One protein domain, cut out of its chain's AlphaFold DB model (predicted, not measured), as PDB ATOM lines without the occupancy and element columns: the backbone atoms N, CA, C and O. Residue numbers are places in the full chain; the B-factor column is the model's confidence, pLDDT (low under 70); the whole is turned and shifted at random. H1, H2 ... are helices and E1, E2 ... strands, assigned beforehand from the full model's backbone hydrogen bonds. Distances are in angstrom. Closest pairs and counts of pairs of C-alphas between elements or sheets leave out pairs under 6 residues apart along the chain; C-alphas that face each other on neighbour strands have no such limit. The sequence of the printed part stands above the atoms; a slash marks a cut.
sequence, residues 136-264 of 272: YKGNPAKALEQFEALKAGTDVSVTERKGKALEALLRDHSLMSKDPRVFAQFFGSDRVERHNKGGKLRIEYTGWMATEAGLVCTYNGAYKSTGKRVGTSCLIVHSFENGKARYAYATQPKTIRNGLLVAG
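What this domain is: This is residues 136 to 264 of the 272 residues of an uncharacterized protein of Tropicibacter naphthalenivorans (UniProt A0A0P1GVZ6). The domain is a closed, antiparallel barrel of strands, with H1 packed along its outside on E6 and E7, and H3 at one mouth of the barrel by E5 and the last residue of E2. Eight strands make the ring, while E5, which E4 runs on into, pairs onto E6 beside it, and the small helix H2 is off the barrel at the far end of H1. The printed part has 129 residues with three named helices and then nine named strands, in the order H1 H2 H3 E1 E2 E3 E4 E5 E6 E7 E8 E9; the class is mixed, helices and strands. The whole is compact and rounded, with a radius of gyration of the C-alphas of 13.6 A and spans of 36 by 33 by 28 A.

Where its parts are: H1, residues 140 to 151, begins at C-alpha 140 at (152.892, 162.120, 158.604) and is 16.4 A long from first to last C-alpha. H2 is residues 156 to 159, and H3 is residues 164 to 170, 9.8 A long. Four strands of five residues follow: E1, residues 173 to 177, E2, residues 183 to 187, E3, residues 192 to 196, and E4, residues 201 to 205. E5 is residues 207 to 210, and E6, residues 215 to 223, measures 22.9 A and bends by 64 degrees at residue 220. E7, residues 229 to 241, is the longest strand at 33.4 A, from C-alpha 229 at (161.840, 188.230, 159.646), and bends by 67 degrees at residue 238. E8 is residues 244 to 249, 16.6 A long, and E9, residues 257 to 263, is 19.5 A long and ends at C-alpha 263 at (153.097, 171.836, 181.015).

How they stand to each other: Round the ring of the barrel run E1, E2, E3, E4, E6, E7, E8, E9 and back to E1, each pair of neighbours antiparallel. E1 to E4 form a meander, each strand the antiparallel neighbour of the one before, and E5 to E9 form another. In the hairpin E1 and E2, N 175 and O 185 are 2.8 A apart, within hydrogen-bond range; in the hairpin E3 and E4, N 194 and O 203 are 2.8 A apart. E4 runs on into E5 at 78 degrees, and E4 and E5 lie on one side of E6, with E7 on the other side. E6 has staggered pairing: N 222 and O 204 of E4 are 2.9 A apart, and N 219 and O 207 of E5 are 2.8 A apart. In the hairpin E6 and E7, N 218 and O 233 are 2.8 A apart; in the hairpin E7 and E8, N 236 and O 248 are also 2.8 A apart. E9 closes the ring with E1, where N 260 and O 176 are 2.8 A apart. Residues 136 to 137 form a short antiparallel pairing with residues 239 to 240 of E7. H1 is on the barrel, outside it, at a height over the sheet of 9.4 A; it lies over E6 and E7 and runs along the strands, at 13 degrees to E7 on the local plane. The closest C-alphas of H1 and E6 are those of Ala 143 and Leu 215, 4.9 A apart. H3 is also on the barrel and outside it, at a height of 7.3 A; the closest C-alphas of H3 and E5 are those of Glu 167 and Ala 210, 5.6 A apart. H1 and H2 only just touch, only at the corner by their link, with 3 pairs of C-alphas within 8 A, the closest those of Leu 150 and Val 156 at 6.2 A. H1 and H3 are apart, and H2 is not on the barrel. In H1 and H3 every O i to N i+4 pair is within hydrogen-bond range, while H2 is too short for such a pair.

The domain as a whole: The two C-alphas farthest apart, those of Thr 159 and Lys 200, are 37.4 A apart. The printed part has no cut. The link from E8 to E9, 7 residues, is short; the other links are tight. The mean pLDDT of the printed part is 89.8, and residues 156 to 163 are under 70.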
ATOM      1  N   TYR A 136     148.281 161.607 171.228       95.94
ATOM      2  CA  TYR A 136     147.918 162.021 169.885       95.94
ATOM      3  C   TYR A 136     148.723 161.199 168.880       95.94
ATOM      4  O   TYR A 136     149.905 160.933 169.100       95.94
ATOM      5  N   LYS A 137     148.107 160.829 167.759       97.19
ATOM      6  CA  LYS A 137     148.769 160.128 166.659       97.19
ATOM      7  C   LYS A 137     148.422 160.831 165.352       97.19
ATOM      8  O   LYS A 137     147.251 160.916 165.004       97.19
ATOM      9  N   GLY A 138     149.438 161.340 164.665       94.62
ATOM     10  CA  GLY A 138     149.289 162.004 163.375       94.62
ATOM     11  C   GLY A 138     149.368 161.035 162.195       94.62
ATOM     12  O   GLY A 138     149.706 159.858 162.344       94.62
ATOM     13  N   ASN A 139     149.117 161.574 161.004       96.25
ATOM     14  CA  ASN A 139     149.368 160.962 159.706       96.25
ATOM     15  C   ASN A 139     150.482 161.756 158.990       96.25
ATOM     16  O   ASN A 139     150.192 162.744 158.312       96.25
ATOM     17  N   PRO A 140     151.762 161.353 159.128       96.62
ATOM     18  CA  PRO A 140     152.892 162.120 158.604       96.62
ATOM     19  C   PRO A 140     152.893 162.294 157.084       96.62
ATOM     20  O   PRO A 140     153.367 163.320 156.604       96.62
ATOM     21  N   ALA A 141     152.370 161.317 156.335       96.44
ATOM     22  CA  ALA A 141     152.276 161.401 154.880       96.44
ATOM     23  C   ALA A 141     151.302 162.514 154.476       96.44
ATOM     24  O   ALA A 141     151.684 163.443 153.769       96.44
ATOM     25  N   LYS A 142     150.093 162.502 155.049       95.00
ATOM     26  CA  LYS A 142     149.102 163.552 154.797       95.00
ATOM     27  C   LYS A 142     149.540 164.922 155.329       95.00
ATOM     28  O   LYS A 142     149.314 165.940 154.684       95.00
ATOM     29  N   ALA A 143     150.228 164.975 156.471       95.19
ATOM     30  CA  ALA A 143     150.803 166.221 156.984       95.19
ATOM     31  C   ALA A 143     151.879 166.811 156.052       95.19
ATOM     32  O   ALA A 143     152.007 168.032 155.953       95.19
ATOM     33  N   LEU A 144     152.647 165.961 155.362       96.25
ATOM     34  CA  LEU A 144     153.612 166.396 154.355       96.25
ATOM     35  C   LEU A 144     152.913 166.921 153.094       96.25
ATOM     36  O   LEU A 144     153.289 167.981 152.605       96.25
ATOM     37  N   GLU A 145     151.870 166.243 152.612       94.56
ATOM     38  CA  GLU A 145     151.044 166.724 151.492       94.56
ATOM     39  C   GLU A 145     150.456 168.113 151.786       94.56
ATOM     40  O   GLU A 145     150.576 169.031 150.976       94.56
ATOM     41  N   GLN A 146     149.904 168.306 152.988       93.12
ATOM     42  CA  GLN A 146     149.412 169.606 153.454       93.12
ATOM     43  C   GLN A 146     150.514 170.677 153.474       93.12
ATOM     44  O   GLN A 146     150.272 171.830 153.125       93.12
ATOM     45  N   PHE A 147     151.734 170.324 153.889       93.94
ATOM     46  CA  PHE A 147     152.853 171.265 153.900       93.94
ATOM     47  C   PHE A 147     153.259 171.693 152.485       93.94
ATOM     48  O   PHE A 147     153.500 172.879 152.250       93.94
ATOM     49  N   GLU A 148     153.313 170.753 151.543       94.06
ATOM     50  CA  GLU A 148     153.614 171.057 150.144       94.06
ATOM     51  C   GLU A 148     152.501 171.896 149.494       94.06
ATOM     52  O   GLU A 148     152.802 172.860 148.789       94.06
ATOM     53  N   ALA A 149     151.230 171.643 149.827       91.00
ATOM     54  CA  ALA A 149     150.111 172.485 149.404       91.00
ATOM     55  C   ALA A 149     150.226 173.931 149.935       91.00
ATOM     56  O   ALA A 149     150.065 174.880 149.164       91.00
ATOM     57  N   LEU A 150     150.586 174.123 151.214       89.25
ATOM     58  CA  LEU A 150     150.849 175.462 151.771       89.25
ATOM     59  C   LEU A 150     151.994 176.173 151.045       89.25
ATOM     60  O   LEU A 150     151.902 177.368 150.770       89.25
ATOM     61  N   LYS A 151     153.081 175.457 150.731       90.44
ATOM     62  CA  LYS A 151     154.208 176.019 149.968       90.44
ATOM     63  C   LYS A 151     153.799 176.445 148.561       90.44
ATOM     64  O   LYS A 151     154.321 177.442 148.073       90.44
ATOM     65  N   ALA A 152     152.870 175.724 147.939       89.88
ATOM     66  CA  ALA A 152     152.300 176.068 146.641       89.88
ATOM     67  C   ALA A 152     151.274 177.221 146.702       89.88
ATOM     68  O   ALA A 152     150.689 177.568 145.680       89.88
ATOM     69  N   GLY A 153     151.032 177.815 147.878       85.25
ATOM     70  CA  GLY A 153     150.081 178.915 148.057       85.25
ATOM     71  C   GLY A 153     148.625 178.470 148.211       85.25
ATOM     72  O   GLY A 153     147.728 179.309 148.191       85.25
ATOM     73  N   THR A 154     148.372 177.169 148.385       81.88
ATOM     74  CA  THR A 154     147.025 176.659 148.661       81.88
ATOM     75  C   THR A 154     146.663 176.928 150.117       81.88
ATOM     76  O   THR A 154     147.431 176.599 151.025       81.88
ATOM     77  N   ASP A 155     145.480 177.497 150.365       71.62
ATOM     78  CA  ASP A 155     144.991 177.705 151.727       71.62
ATOM     79  C   ASP A 155     144.473 176.391 152.327       71.62
ATOM     80  O   ASP A 155     143.305 176.021 152.216       71.62
ATOM     81  N   VAL A 156     145.369 175.683 153.008       69.56
ATOM     82  CA  VAL A 156     145.057 174.438 153.725       69.56
ATOM     83  C   VAL A 156     144.303 174.715 155.036       69.56
ATOM     84  O   VAL A 156     143.795 173.798 155.681       69.56
ATOM     85  N   SER A 157     144.188 175.985 155.447       59.56
ATOM     86  CA  SER A 157     143.497 176.356 156.679       59.56
ATOM     87  C   SER A 157     141.981 176.235 156.563       59.56
ATOM     88  O   SER A 157     141.337 176.147 157.600       59.56
ATOM     89  N   VAL A 158     141.389 176.238 155.365       52.06
ATOM     90  CA  VAL A 158     139.924 176.304 155.190       52.06
ATOM     91  C   VAL A 158     139.274 174.918 155.111       52.06
ATOM     92  O   VAL A 158     138.171 174.747 155.622       52.06
ATOM     93  N   THR A 159     139.957 173.918 154.551       50.91
ATOM     94  CA  THR A 159     139.371 172.601 154.241       50.91
ATOM     95  C   THR A 159     139.525 171.547 155.339       50.91
ATOM     96  O   THR A 159     138.665 170.684 155.458       50.91
ATOM     97  N   GLU A 160     140.551 171.625 156.193       55.84
ATOM     98  CA  GLU A 160     140.799 170.629 157.261       55.84
ATOM     99  C   GLU A 160     140.895 171.286 158.648       55.84
ATOM    100  O   GLU A 160     141.670 170.898 159.530       55.84
ATOM    101  N   ARG A 161     140.127 172.371 158.807       52.03
ATOM    102  CA  ARG A 161     140.263 173.346 159.885       52.03
ATOM    103  C   ARG A 161     139.986 172.699 161.245       52.03
ATOM    104  O   ARG A 161     138.837 172.485 161.630       52.03
ATOM    105  N   LYS A 162     141.080 172.603 162.004       58.88
ATOM    106  CA  LYS A 162     141.211 172.359 163.448       58.88
ATOM    107  C   LYS A 162     141.386 170.888 163.777       58.88
ATOM    108  O   LYS A 162     140.436 170.214 164.162       58.88
ATOM    109  N   GLY A 163     142.646 170.450 163.797       67.62
ATOM    110  CA  GLY A 163     143.048 169.337 164.649       67.62
ATOM    111  C   GLY A 163     142.836 169.703 166.115       67.62
ATOM    112  O   GLY A 163     143.807 169.928 166.828       67.62
ATOM    113  N   LYS A 164     141.574 169.799 166.563       82.19
ATOM    114  CA  LYS A 164     141.183 170.329 167.879       82.19
ATOM    115  C   LYS A 164     141.903 169.592 168.998       82.19
ATOM    116  O   LYS A 164     142.305 170.220 169.966       82.19
ATOM    117  N   ALA A 165     142.103 168.285 168.836       89.19
ATOM    118  CA  ALA A 165     142.853 167.465 169.777       89.19
ATOM    119  C   ALA A 165     144.328 167.890 169.864       89.19
ATOM    120  O   ALA A 165     144.822 168.151 170.955       89.19
ATOM    121  N   LEU A 166     145.022 168.010 168.727       93.56
ATOM    122  CA  LEU A 166     146.427 168.423 168.696       93.56
ATOM    123  C   LEU A 166     146.606 169.873 169.159       93.56
ATOM    124  O   LEU A 166     147.522 170.177 169.916       93.56
ATOM    125  N   GLU A 167     145.719 170.763 168.727       91.56
ATOM    126  CA  GLU A 167     145.725 172.163 169.131       91.56
ATOM    127  C   GLU A 167     145.494 172.305 170.637       91.56
ATOM    128  O   GLU A 167     146.259 173.001 171.295       91.56
ATOM    129  N   ALA A 168     144.499 171.610 171.199       89.81
ATOM    130  CA  ALA A 168     144.247 171.596 172.638       89.81
ATOM    131  C   ALA A 168     145.427 171.010 173.420       89.81
ATOM    132  O   ALA A 168     145.746 171.495 174.500       89.81
ATOM    133  N   LEU A 169     146.098 169.998 172.863       93.44
ATOM    134  CA  LEU A 169     147.269 169.401 173.487       93.44
ATOM    135  C   LEU A 169     148.463 170.369 173.494       93.44
ATOM    136  O   LEU A 169     149.192 170.428 174.477       93.44
ATOM    137  N   LEU A 170     148.672 171.137 172.424       95.44
ATOM    138  CA  LEU A 170     149.789 172.082 172.317       95.44
ATOM    139  C   LEU A 170     149.541 173.395 173.061       95.44
ATOM    140  O   LEU A 170     150.477 173.949 173.633       95.44
ATOM    141  N   ARG A 171     148.309 173.902 173.021       92.25
ATOM    142  CA  ARG A 171     147.919 175.187 173.604       92.25
ATOM    143  C   ARG A 171     148.264 175.232 175.091       92.25
ATOM    144  O   ARG A 171     147.999 174.289 175.823       92.25
ATOM    145  N   ASP A 172     148.854 176.346 175.506       87.69
ATOM    146  CA  ASP A 172     149.336 176.615 176.863       87.69
ATOM    147  C   ASP A 172     150.463 175.694 177.352       87.69
ATOM    148  O   ASP A 172     150.798 175.668 178.540       87.69
ATOM    149  N   HIS A 173     151.127 175.002 176.424       93.50
ATOM    150  CA  HIS A 173     152.210 174.073 176.714       93.50
ATOM    151  C   HIS A 173     153.467 174.362 175.887       93.50
ATOM    152  O   HIS A 173     153.460 175.072 174.875       93.50
ATOM    153  N   SER A 174     154.585 173.797 176.344       95.06
ATOM    154  CA  SER A 174     155.893 173.952 175.714       95.06
ATOM    155  C   SER A 174     156.342 172.667 175.028       95.06
ATOM    156  O   SER A 174     156.610 171.665 175.690       95.06
ATOM    157  N   LEU A 175     156.511 172.702 173.706       96.12
ATOM    158  CA  LEU A 175     157.202 171.655 172.957       96.12
ATOM    159  C   LEU A 175     158.706 171.914 172.986       96.12
ATOM    160  O   LEU A 175     159.189 172.952 172.529       96.12
ATOM    161  N   MET A 176     159.469 170.951 173.487       94.06
ATOM    162  CA  MET A 176     160.911 171.076 173.651       94.06
ATOM    163  C   MET A 176     161.643 169.922 172.983       94.06
ATOM    164  O   MET A 176     161.273 168.758 173.134       94.06
ATOM    165  N   SER A 177     162.739 170.222 172.293       90.94
ATOM    166  CA  SER A 177     163.675 169.193 171.842       90.94
ATOM    167  C   SER A 177     164.347 168.501 173.036       90.94
ATOM    168  O   SER A 177     164.666 169.134 174.047       90.94
ATOM    169  N   LYS A 178     164.623 167.191 172.925       85.69
ATOM    170  CA  LYS A 178     165.460 166.493 173.919       85.69
ATOM    171  C   LYS A 178     166.872 167.083 174.004       85.69
ATOM    172  O   LYS A 178     167.441 167.106 175.092       85.69
ATOM    173  N   ASP A 179     167.406 167.577 172.887       81.88
ATOM    174  CA  ASP A 179     168.606 168.413 172.890       81.88
ATOM    175  C   ASP A 179     168.204 169.882 173.138       81.88
ATOM    176  O   ASP A 179     167.572 170.489 172.260       81.88
ATOM    177  N   PRO A 180     168.569 170.469 174.297       70.00
ATOM    178  CA  PRO A 180     168.198 171.834 174.675       70.00
ATOM    179  C   PRO A 180     168.835 172.917 173.790       70.00
ATOM    180  O   PRO A 180     168.439 174.081 173.845       70.00
ATOM    181  N   ARG A 181     169.820 172.571 172.950       74.75
ATOM    182  CA  ARG A 181     170.448 173.514 172.013       74.75
ATOM    183  C   ARG A 181     169.611 173.738 170.756       74.75
ATOM    184  O   ARG A 181     169.824 174.741 170.077       74.75
ATOM    185  N   VAL A 182     168.672 172.838 170.455       80.38
ATOM    186  CA  VAL A 182     167.893 172.871 169.210       80.38
ATOM    187  C   VAL A 182     166.780 173.911 169.315       80.38
ATOM    188  O   VAL A 182     166.930 175.003 168.768       80.38
ATOM    189  N   PHE A 183     165.697 173.613 170.038       87.50
ATOM    190  CA  PHE A 183     164.655 174.594 170.329       87.50
ATOM    191  C   PHE A 183     163.790 174.215 171.537       87.50
ATOM    192  O   PHE A 183     163.662 173.040 171.901       87.50
ATOM    193  N   ALA A 184     163.143 175.233 172.094       92.06
ATOM    194  CA  ALA A 184     161.955 175.133 172.926       92.06
ATOM    195  C   ALA A 184     160.905 176.114 172.391       92.06
ATOM    196  O   ALA A 184     161.256 177.208 171.948       92.06
ATOM    197  N   GLN A 185     159.636 175.724 172.391       94.94
ATOM    198  CA  GLN A 185     158.554 176.498 171.796       94.94
ATOM    199  C   GLN A 185     157.314 176.452 172.678       94.94
ATOM    200  O   GLN A 185     156.814 175.368 172.951       94.94
ATOM    201  N   PHE A 186     156.819 177.617 173.083       94.56
ATOM    202  CA  PHE A 186     155.582 177.762 173.842       94.56
ATOM    203  C   PHE A 186     154.452 178.185 172.907       94.56
ATOM    204  O   PHE A 186     154.602 179.156 172.159       94.56
ATOM    205  N   PHE A 187     153.334 177.464 172.955       94.62
ATOM    206  CA  PHE A 187     152.150 177.749 172.151       94.62
ATOM    207  C   PHE A 187     151.111 178.479 173.000       94.62
ATOM    208  O   PHE A 187     150.432 177.870 173.820       94.62
ATOM    209  N   GLY A 188     150.979 179.789 172.802       88.25
ATOM    210  CA  GLY A 188     149.888 180.571 173.378       88.25
ATOM    211  C   GLY A 188     148.595 180.427 172.571       88.25
ATOM    212  O   GLY A 188     148.499 179.629 171.638       88.25
ATOM    213  N   SER A 189     147.591 181.240 172.894       83.88
ATOM    214  CA  SER A 189     146.287 181.203 172.224       83.88
ATOM    215  C   SER A 189     146.302 181.607 170.761       83.88
ATOM    216  O   SER A 189     145.565 181.032 169.965       83.88
ATOM    217  N   ASP A 190     147.113 182.609 170.448       82.81
ATOM    218  CA  ASP A 190     147.180 183.304 169.164       82.81
ATOM    219  C   ASP A 190     148.623 183.471 168.670       82.81
ATOM    220  O   ASP A 190     148.858 183.803 167.514       82.81
ATOM    221  N   ARG A 191     149.610 183.201 169.525       90.75
ATOM    222  CA  ARG A 191     151.029 183.419 169.247       90.75
ATOM    223  C   ARG A 191     151.883 182.263 169.716       90.75
ATOM    224  O   ARG A 191     151.486 181.471 170.568       90.75
ATOM    225  N   VAL A 192     153.101 182.226 169.202       95.06
ATOM    226  CA  VAL A 192     154.112 181.267 169.630       95.06
ATOM    227  C   VAL A 192     155.415 181.999 169.897       95.06
ATOM    228  O   VAL A 192     155.888 182.767 169.062       95.06
ATOM    229  N   GLU A 193     156.039 181.715 171.034       94.38
ATOM    230  CA  GLU A 193     157.427 182.099 171.284       94.38
ATOM    231  C   GLU A 193     158.325 180.870 171.094       94.38
ATOM    232  O   GLU A 193     158.014 179.777 171.566       94.38
ATOM    233  N   ARG A 194     159.440 181.025 170.374       93.81
ATOM    234  CA  ARG A 194     160.451 179.977 170.195       93.81
ATOM    235  C   ARG A 194     161.810 180.480 170.642       93.81
ATOM    236  O   ARG A 194     162.258 181.556 170.248       93.81
ATOM    237  N   HIS A 195     162.492 179.667 171.433       92.12
ATOM    238  CA  HIS A 195     163.865 179.879 171.861       92.12
ATOM    239  C   HIS A 195     164.771 178.847 171.196       92.12
ATOM    240  O   HIS A 195     164.592 177.648 171.394       92.12
ATOM    241  N   ASN A 196     165.774 179.311 170.454       86.00
ATOM    242  CA  ASN A 196     166.797 178.477 169.819       86.00
ATOM    243  C   ASN A 196     168.162 178.693 170.486       86.00
ATOM    244  O   ASN A 196     168.384 179.705 171.163       86.00
ATOM    245  N   LYS A 197     169.106 177.769 170.250       82.62
ATOM    246  CA  LYS A 197     170.494 177.856 170.745       82.62
ATOM    247  C   LYS A 197     170.562 178.104 172.261       82.62
ATOM    248  O   LYS A 197     171.291 178.986 172.716       82.62
ATOM    249  N   GLY A 198     169.764 177.361 173.033       73.19
ATOM    250  CA  GLY A 198     169.707 177.484 174.495       73.19
ATOM    251  C   GLY A 198     169.156 178.825 174.996       73.19
ATOM    252  O   GLY A 198     169.641 179.351 175.991       73.19
ATOM    253  N   GLY A 199     168.215 179.439 174.268       76.88
ATOM    254  CA  GLY A 199     167.565 180.693 174.683       76.88
ATOM    255  C   GLY A 199     168.225 181.979 174.187       76.88
ATOM    256  O   GLY A 199     167.686 183.062 174.428       76.88
ATOM    257  N   LYS A 200     169.353 181.881 173.469       82.06
ATOM    258  CA  LYS A 200     170.065 183.044 172.907       82.06
ATOM    259  C   LYS A 200     169.290 183.720 171.780       82.06
ATOM    260  O   LYS A 200     169.337 184.937 171.646       82.06
ATOM    261  N   LEU A 201     168.588 182.934 170.967       86.69
ATOM    262  CA  LEU A 201     167.788 183.441 169.857       86.69
ATOM    263  C   LEU A 201     166.312 183.275 170.187       86.69
ATOM    264  O   LEU A 201     165.838 182.150 170.329       86.69
ATOM    265  N   ARG A 202     165.601 184.397 170.299       92.06
ATOM    266  CA  ARG A 202     164.169 184.431 170.603       92.06
ATOM    267  C   ARG A 202     163.405 184.887 169.376       92.06
ATOM    268  O   ARG A 202     163.720 185.938 168.818       92.06
ATOM    269  N   ILE A 203     162.434 184.087 168.972       93.69
ATOM    270  CA  ILE A 203     161.578 184.333 167.819       93.69
ATOM    271  C   ILE A 203     160.146 184.403 168.327       93.69
ATOM    272  O   ILE A 203     159.724 183.538 169.094       93.69
ATOM    273  N   GLU A 204     159.417 185.417 167.891       94.69
ATOM    274  CA  GLU A 204     157.984 185.546 168.125       94.69
ATOM    275  C   GLU A 204     157.249 185.313 166.806       94.69
ATOM    276  O   GLU A 204     157.637 185.853 165.771       94.69
ATOM    277  N   TYR A 205     156.223 184.470 166.848       95.62
ATOM    278  CA  TYR A 205     155.307 184.193 165.749       95.62
ATOM    279  C   TYR A 205     153.931 184.720 166.138       95.62
ATOM    280  O   TYR A 205     153.449 184.440 167.237       95.62
ATOM    281  N   THR A 206     153.278 185.438 165.230       91.88
ATOM    282  CA  THR A 206     151.999 186.120 165.495       91.88
ATOM    283  C   THR A 206     150.779 185.243 165.213       91.88
ATOM    284  O   THR A 206     149.668 185.750 165.110       91.88
ATOM    285  N   GLY A 207     150.994 183.956 164.953       91.00
ATOM    286  CA  GLY A 207     149.952 183.025 164.556       91.00
ATOM    287  C   GLY A 207     150.484 181.609 164.481       91.00
ATOM    288  O   GLY A 207     151.671 181.388 164.213       91.00
ATOM    289  N   TRP A 208     149.603 180.641 164.686       93.75
ATOM    290  CA  TRP A 208     149.892 179.237 164.442       93.75
ATOM    291  C   TRP A 208     148.618 178.448 164.158       93.75
ATOM    292  O   TRP A 208     147.514 178.920 164.414       93.75
ATOM    293  N   MET A 209     148.784 177.248 163.610       92.00
ATOM    294  CA  MET A 209     147.701 176.291 163.410       92.00
ATOM    295  C   MET A 209     148.188 174.861 163.619       92.00
ATOM    296  O   MET A 209     149.389 174.593 163.511       92.00
ATOM    297  N   ALA A 210     147.242 173.950 163.837       93.25
ATOM    298  CA  ALA A 210     147.456 172.511 163.818       93.25
ATOM    299  C   ALA A 210     146.363 171.806 162.992       93.25
ATOM    300  O   ALA A 210     145.174 172.112 163.132       93.25
ATOM    301  N   THR A 211     146.751 170.846 162.151       93.25
ATOM    302  CA  THR A 211     145.820 169.990 161.395       93.25
ATOM    303  C   THR A 211     145.604 168.654 162.105       93.25
ATOM    304  O   THR A 211     146.421 168.242 162.932       93.25
ATOM    305  N   GLU A 212     144.528 167.941 161.764       91.12
ATOM    306  CA  GLU A 212     144.278 166.578 162.269       91.12
ATOM    307  C   GLU A 212     145.346 165.567 161.839       91.12
ATOM    308  O   GLU A 212     145.594 164.590 162.539       91.12
ATOM    309  N   ALA A 213     146.009 165.801 160.704       93.88
ATOM    310  CA  ALA A 213     147.098 164.950 160.238       93.88
ATOM    311  C   ALA A 213     148.406 165.188 161.013       93.88
ATOM    312  O   ALA A 213     149.301 164.347 160.983       93.88
ATOM    313  N   GLY A 214     148.533 166.299 161.740       95.38
ATOM    314  CA  GLY A 214     149.708 166.597 162.560       95.38
ATOM    315  C   GLY A 214     150.635 167.657 161.993       95.38
ATOM    316  O   GLY A 214     151.740 167.816 162.510       95.38
ATOM    317  N   LEU A 215     150.220 168.401 160.970       95.81
ATOM    318  CA  LEU A 215     150.971 169.569 160.530       95.81
ATOM    319  C   LEU A 215     150.749 170.716 161.519       95.81
ATOM    320  O   LEU A 215     149.616 171.121 161.762       95.81
ATOM    321  N   VAL A 216     151.836 171.257 162.062       95.69
ATOM    322  CA  VAL A 216     151.827 172.416 162.958       95.69
ATOM    323  C   VAL A 216     152.663 173.510 162.328       95.69
ATOM    324  O   VAL A 216     153.881 173.367 162.233       95.69
ATOM    325  N   CYS A 217     152.038 174.608 161.925       94.75
ATOM    326  CA  CYS A 217     152.731 175.737 161.311       94.75
ATOM    327  C   CYS A 217     152.627 176.975 162.194       94.75
ATOM    328  O   CYS A 217     151.562 177.279 162.720       94.75
ATOM    329  N   THR A 218     153.737 177.695 162.332       95.25
ATOM    330  CA  THR A 218     153.820 178.996 162.998       95.25
ATOM    331  C   THR A 218     154.175 180.073 161.990       95.25
ATOM    332  O   THR A 218     155.106 179.898 161.202       95.25
ATOM    333  N   TYR A 219     153.467 181.194 162.036       93.94
ATOM    334  CA  TYR A 219     153.457 182.205 160.986       93.94
ATOM    335  C   TYR A 219     154.143 183.498 161.404       93.94
ATOM    336  O   TYR A 219     154.191 183.844 162.584       93.94
ATOM    337  N   ASN A 220     154.637 184.236 160.405       93.56
ATOM    338  CA  ASN A 220     155.168 185.591 160.571       93.56
ATOM    339  C   ASN A 220     156.250 185.710 161.653       93.56
ATOM    340  O   ASN A 220     156.298 186.696 162.383       93.56
ATOM    341  N   GLY A 221     157.129 184.710 161.748       95.44
ATOM    342  CA  GLY A 221     158.205 184.708 162.727       95.44
ATOM    343  C   GLY A 221     159.138 185.903 162.551       95.44
ATOM    344  O   GLY A 221     159.559 186.195 161.427       95.44
ATOM    345  N   ALA A 222     159.512 186.549 163.651       94.69
ATOM    346  CA  ALA A 222     160.526 187.597 163.693       94.69
ATOM    347  C   ALA A 222     161.408 187.461 164.939       94.69
ATOM    348  O   ALA A 222     160.947 187.062 166.009       94.69
ATOM    349  N   TYR A 223     162.695 187.790 164.814       92.81
ATOM    350  CA  TYR A 223     163.585 187.833 165.972       92.81
ATOM    351  C   TYR A 223     163.179 188.959 166.917       92.81
ATOM    352  O   TYR A 223     163.107 190.115 166.515       92.81
ATOM    353  N   LYS A 224     163.008 188.648 168.201       87.38
ATOM    354  CA  LYS A 224     162.565 189.625 169.203       87.38
ATOM    355  C   LYS A 224     163.571 190.759 169.431       87.38
ATOM    356  O   LYS A 224     163.181 191.858 169.796       87.38
ATOM    357  N   SER A 225     164.864 190.491 169.243       86.00
ATOM    358  CA  SER A 225     165.932 191.476 169.457       86.00
ATOM    359  C   SER A 225     166.148 192.424 168.280       86.00
ATOM    360  O   SER A 225     166.604 193.538 168.495       86.00
ATOM    361  N   THR A 226     165.871 191.989 167.047       91.25
ATOM    362  CA  THR A 226     166.212 192.755 165.833       91.25
ATOM    363  C   THR A 226     165.027 193.025 164.913       91.25
ATOM    364  O   THR A 226     165.176 193.748 163.937       91.25
ATOM    365  N   GLY A 227     163.875 192.392 165.138       90.81
ATOM    366  CA  GLY A 227     162.725 192.433 164.232       90.81
ATOM    367  C   GLY A 227     162.934 191.704 162.899       90.81
ATOM    368  O   GLY A 227     161.995 191.594 162.113       90.81
ATOM    369  N   LYS A 228     164.136 191.169 162.619       94.69
ATOM    370  CA  LYS A 228     164.429 190.495 161.346       94.69
ATOM    371  C   LYS A 228     163.484 189.307 161.148       94.69
ATOM    372  O   LYS A 228     163.399 188.425 162.009       94.69
ATOM    373  N   ARG A 229     162.805 189.279 159.995       95.75
ATOM    374  CA  ARG A 229     161.840 188.230 159.646       95.75
ATOM    375  C   ARG A 229     162.538 186.879 159.470       95.75
ATOM    376  O   ARG A 229     163.579 186.776 158.826       95.75
ATOM    377  N   VAL A 230     161.928 185.858 160.056       92.25
ATOM    378  CA  VAL A 230     162.260 184.430 159.924       92.25
ATOM    379  C   VAL A 230     161.231 183.724 159.037       92.25
ATOM    380  O   VAL A 230     161.559 182.737 158.388       92.25
ATOM    381  N   GLY A 231     160.005 184.254 158.967       91.75
ATOM    382  CA  GLY A 231     158.932 183.702 158.142       91.75
ATOM    383  C   GLY A 231     158.186 182.557 158.826       91.75
ATOM    384  O   GLY A 231     158.083 182.511 160.054       91.75
ATOM    385  N   THR A 232     157.619 181.662 158.020       92.62
ATOM    386  CA  THR A 232     156.819 180.524 158.489       92.62
ATOM    387  C   THR A 232     157.707 179.327 158.819       92.62
ATOM    388  O   THR A 232     158.668 179.034 158.113       92.62
ATOM    389  N   SER A 233     157.380 178.601 159.888       94.19
ATOM    390  CA  SER A 233     158.056 177.357 160.270       94.19
ATOM    391  C   SER A 233     157.024 176.275 160.550       94.19
ATOM    392  O   SER A 233     156.096 176.509 161.317       94.19
ATOM    393  N   CYS A 234     157.198 175.092 159.960       95.88
ATOM    394  CA  CYS A 234     156.272 173.977 160.135       95.88
ATOM    395  C   CYS A 234     156.958 172.727 160.699       95.88
ATOM    396  O   CYS A 234     158.100 172.399 160.355       95.88
ATOM    397  N   LEU A 235     156.231 172.025 161.563       97.31
ATOM    398  CA  LEU A 235     156.562 170.726 162.131       97.31
ATOM    399  C   LEU A 235     155.523 169.704 161.676       97.31
ATOM    400  O   LEU A 235     154.342 170.023 161.581       97.31
ATOM    401  N   ILE A 236     155.960 168.469 161.467       97.88
ATOM    402  CA  ILE A 236     155.080 167.313 161.312       97.88
ATOM    403  C   ILE A 236     155.135 166.536 162.622       97.88
ATOM    404  O   ILE A 236     156.173 165.979 162.977       97.88
ATOM    405  N   VAL A 237     154.038 166.523 163.369       97.75
ATOM    406  CA  VAL A 237     153.878 165.756 164.606       97.75
ATOM    407  C   VAL A 237     153.456 164.337 164.247       97.75
ATOM    408  O   VAL A 237     152.367 164.111 163.728       97.75
ATOM    409  N   HIS A 238     154.311 163.370 164.570       97.94
ATOM    410  CA  HIS A 238     154.007 161.951 164.404       97.94
ATOM    411  C   HIS A 238     153.164 161.447 165.569       97.94
ATOM    412  O   HIS A 238     152.150 160.786 165.358       97.94
ATOM    413  N   SER A 239     153.581 161.749 166.800       97.75
ATOM    414  CA  SER A 239     152.826 161.360 167.985       97.75
ATOM    415  C   SER A 239     153.172 162.174 169.227       97.75
ATOM    416  O   SER A 239     154.274 162.722 169.358       97.75
ATOM    417  N   PHE A 240     152.217 162.181 170.153       97.69
ATOM    418  CA  PHE A 240     152.419 162.446 171.568       97.69
ATOM    419  C   PHE A 240     151.940 161.245 172.380       97.69
ATOM    420  O   PHE A 240     150.860 160.722 172.121       97.69
ATOM    421  N   GLU A 241     152.723 160.829 173.368       96.69
ATOM    422  CA  GLU A 241     152.361 159.773 174.319       96.69
ATOM    423  C   GLU A 241     152.801 160.199 175.721       96.69
ATOM    424  O   GLU A 241     153.996 160.166 176.038       96.69
ATOM    425  N   ASN A 242     151.854 160.650 176.553       92.25
ATOM    426  CA  ASN A 242     152.102 161.153 177.911       92.25
ATOM    427  C   ASN A 242     153.264 162.160 177.957       92.25
ATOM    428  O   ASN A 242     154.247 162.004 178.684       92.25
ATOM    429  N   GLY A 243     153.185 163.153 177.073       92.94
ATOM    430  CA  GLY A 243     154.162 164.228 176.957       92.94
ATOM    431  C   GLY A 243     155.457 163.849 176.238       92.94
ATOM    432  O   GLY A 243     156.304 164.713 176.035       92.94
ATOM    433  N   LYS A 244     155.651 162.604 175.790       96.50
ATOM    434  CA  LYS A 244     156.757 162.255 174.882       96.50
ATOM    435  C   LYS A 244     156.354 162.590 173.453       96.50
ATOM    436  O   LYS A 244     155.336 162.103 172.983       96.50
ATOM    437  N   ALA A 245     157.159 163.391 172.762       96.94
ATOM    438  CA  ALA A 245     156.865 163.851 171.410       96.94
ATOM    439  C   ALA A 245     157.754 163.160 170.371       96.94
ATOM    440  O   ALA A 245     158.975 163.088 170.556       96.94
ATOM    441  N   ARG A 246     157.168 162.754 169.244       97.62
ATOM    442  CA  ARG A 246     157.885 162.406 168.009       97.62
ATOM    443  C   ARG A 246     157.442 163.348 166.904       97.62
ATOM    444  O   ARG A 246     156.249 163.464 166.632       97.62
ATOM    445  N   TYR A 247     158.388 164.025 166.269       97.38
ATOM    446  CA  TYR A 247     158.088 165.015 165.235       97.38
ATOM    447  C   TYR A 247     159.238 165.142 164.237       97.38
ATOM    448  O   TYR A 247     160.357 164.722 164.516       97.38
ATOM    449  N   ALA A 248     158.986 165.768 163.097       97.19
ATOM    450  CA  ALA A 248     159.997 166.162 162.125       97.19
ATOM    451  C   ALA A 248     159.829 167.644 161.773       97.19
ATOM    452  O   ALA A 248     158.750 168.216 161.940       97.19
ATOM    453  N   TYR A 249     160.888 168.281 161.273       96.12
ATOM    454  CA  TYR A 249     160.694 169.535 160.542       96.12
ATOM    455  C   TYR A 249     160.039 169.196 159.209       96.12
ATOM    456  O   TYR A 249     160.452 168.232 158.568       96.12
ATOM    457  N   ALA A 250     159.064 169.987 158.764       96.19
ATOM    458  CA  ALA A 250     158.376 169.700 157.506       96.19
ATOM    459  C   ALA A 250     159.327 169.742 156.289       96.19
ATOM    460  O   ALA A 250     159.140 169.011 155.327       96.19
ATOM    461  N   THR A 251     160.419 170.512 156.374       95.38
ATOM    462  CA  THR A 251     161.504 170.547 155.376       95.38
ATOM    463  C   THR A 251     162.474 169.361 155.454       95.38
ATOM    464  O   THR A 251     163.315 169.195 154.578       95.38
ATOM    465  N   GLN A 252     162.400 168.548 156.511       95.56
ATOM    466  CA  GLN A 252     163.231 167.360 156.734       95.56
ATOM    467  C   GLN A 252     162.363 166.202 157.261       95.56
ATOM    468  O   GLN A 252     162.617 165.694 158.359       95.56
ATOM    469  N   PRO A 253     161.329 165.765 156.515       94.69
ATOM    470  CA  PRO A 253     160.294 164.867 157.036       94.69
ATOM    471  C   PRO A 253     160.826 163.470 157.390       94.69
ATOM    472  O   PRO A 253     160.256 162.776 158.226       94.69
ATOM    473  N   LYS A 254     161.957 163.062 156.800       94.75
ATOM    474  CA  LYS A 254     162.621 161.779 157.083       94.75
ATOM    475  C   LYS A 254     163.435 161.792 158.385       94.75
ATOM    476  O   LYS A 254     163.778 160.734 158.905       94.75
ATOM    477  N   THR A 255     163.758 162.967 158.929       95.62
ATOM    478  CA  THR A 255     164.559 163.094 160.154       95.62
ATOM    479  C   THR A 255     163.646 163.201 161.368       95.62
ATOM    480  O   THR A 255     163.279 164.298 161.799       95.62
ATOM    481  N   ILE A 256     163.304 162.048 161.945       95.31
ATOM    482  CA  ILE A 256     162.457 161.989 163.138       95.31
ATOM    483  C   ILE A 256     163.242 162.425 164.368       95.31
ATOM    484  O   ILE A 256     164.326 161.926 164.673       95.31
ATOM    485  N   ARG A 257     162.655 163.357 165.104       94.31
ATOM    486  CA  ARG A 257     163.192 163.949 166.319       94.31
ATOM    487  C   ARG A 257     162.321 163.560 167.496       94.31
ATOM    488  O   ARG A 257     161.116 163.346 167.378       94.31
ATOM    489  N   ASN A 258     162.967 163.504 168.651       94.81
ATOM    490  CA  ASN A 258     162.314 163.253 169.922       94.81
ATOM    491  C   ASN A 258     162.264 164.547 170.733       94.81
ATOM    492  O   ASN A 258     163.247 165.292 170.811       94.81
ATOM    493  N   GLY A 259     161.134 164.783 171.382       95.19
ATOM    494  CA  GLY A 259     160.923 165.927 172.253       95.19
ATOM    495  C   GLY A 259     160.079 165.587 173.467       95.19
ATOM    496  O   GLY A 259     159.735 164.428 173.703       95.19
ATOM    497  N   LEU A 260     159.771 166.626 174.229       95.56
ATOM    498  CA  LEU A 260     158.874 166.593 175.371       95.56
ATOM    499  C   LEU A 260     157.842 167.707 175.218       95.56
ATOM    500  O   LEU A 260     158.197 168.819 174.826       95.56
ATOM    501  N   LEU A 261     156.595 167.403 175.542       96.19
ATOM    502  CA  LEU A 261     155.533 168.367 175.745       96.19
ATOM    503  C   LEU A 261     155.380 168.585 177.249       96.19
ATOM    504  O   LEU A 261     154.981 167.692 177.999       96.19
ATOM    505  N   VAL A 262     155.788 169.769 177.672       92.62
ATOM    506  CA  VAL A 262     155.911 170.171 179.069       92.62
ATOM    507  C   VAL A 262     154.767 171.116 179.403       92.62
ATOM    508  O   VAL A 262     154.416 171.967 178.584       92.62
ATOM    509  N   ALA A 263     154.190 170.973 180.595       86.94
ATOM    510  CA  ALA A 263     153.097 171.836 181.015       86.94
ATOM    511  C   ALA A 263     153.564 173.298 181.183       86.94
ATOM    512  O   ALA A 263     154.670 173.562 181.654       86.94
ATOM    513  N   GLY A 264     152.719 174.263 180.817       84.12
ATOM    514  CA  GLY A 264     153.010 175.690 180.939       84.12
ATOM    515  C   GLY A 264     154.125 176.224 180.028       84.12
ATOM    516  O   GLY A 264     154.580 175.588 179.073       84.12
TER     517      GLY A 264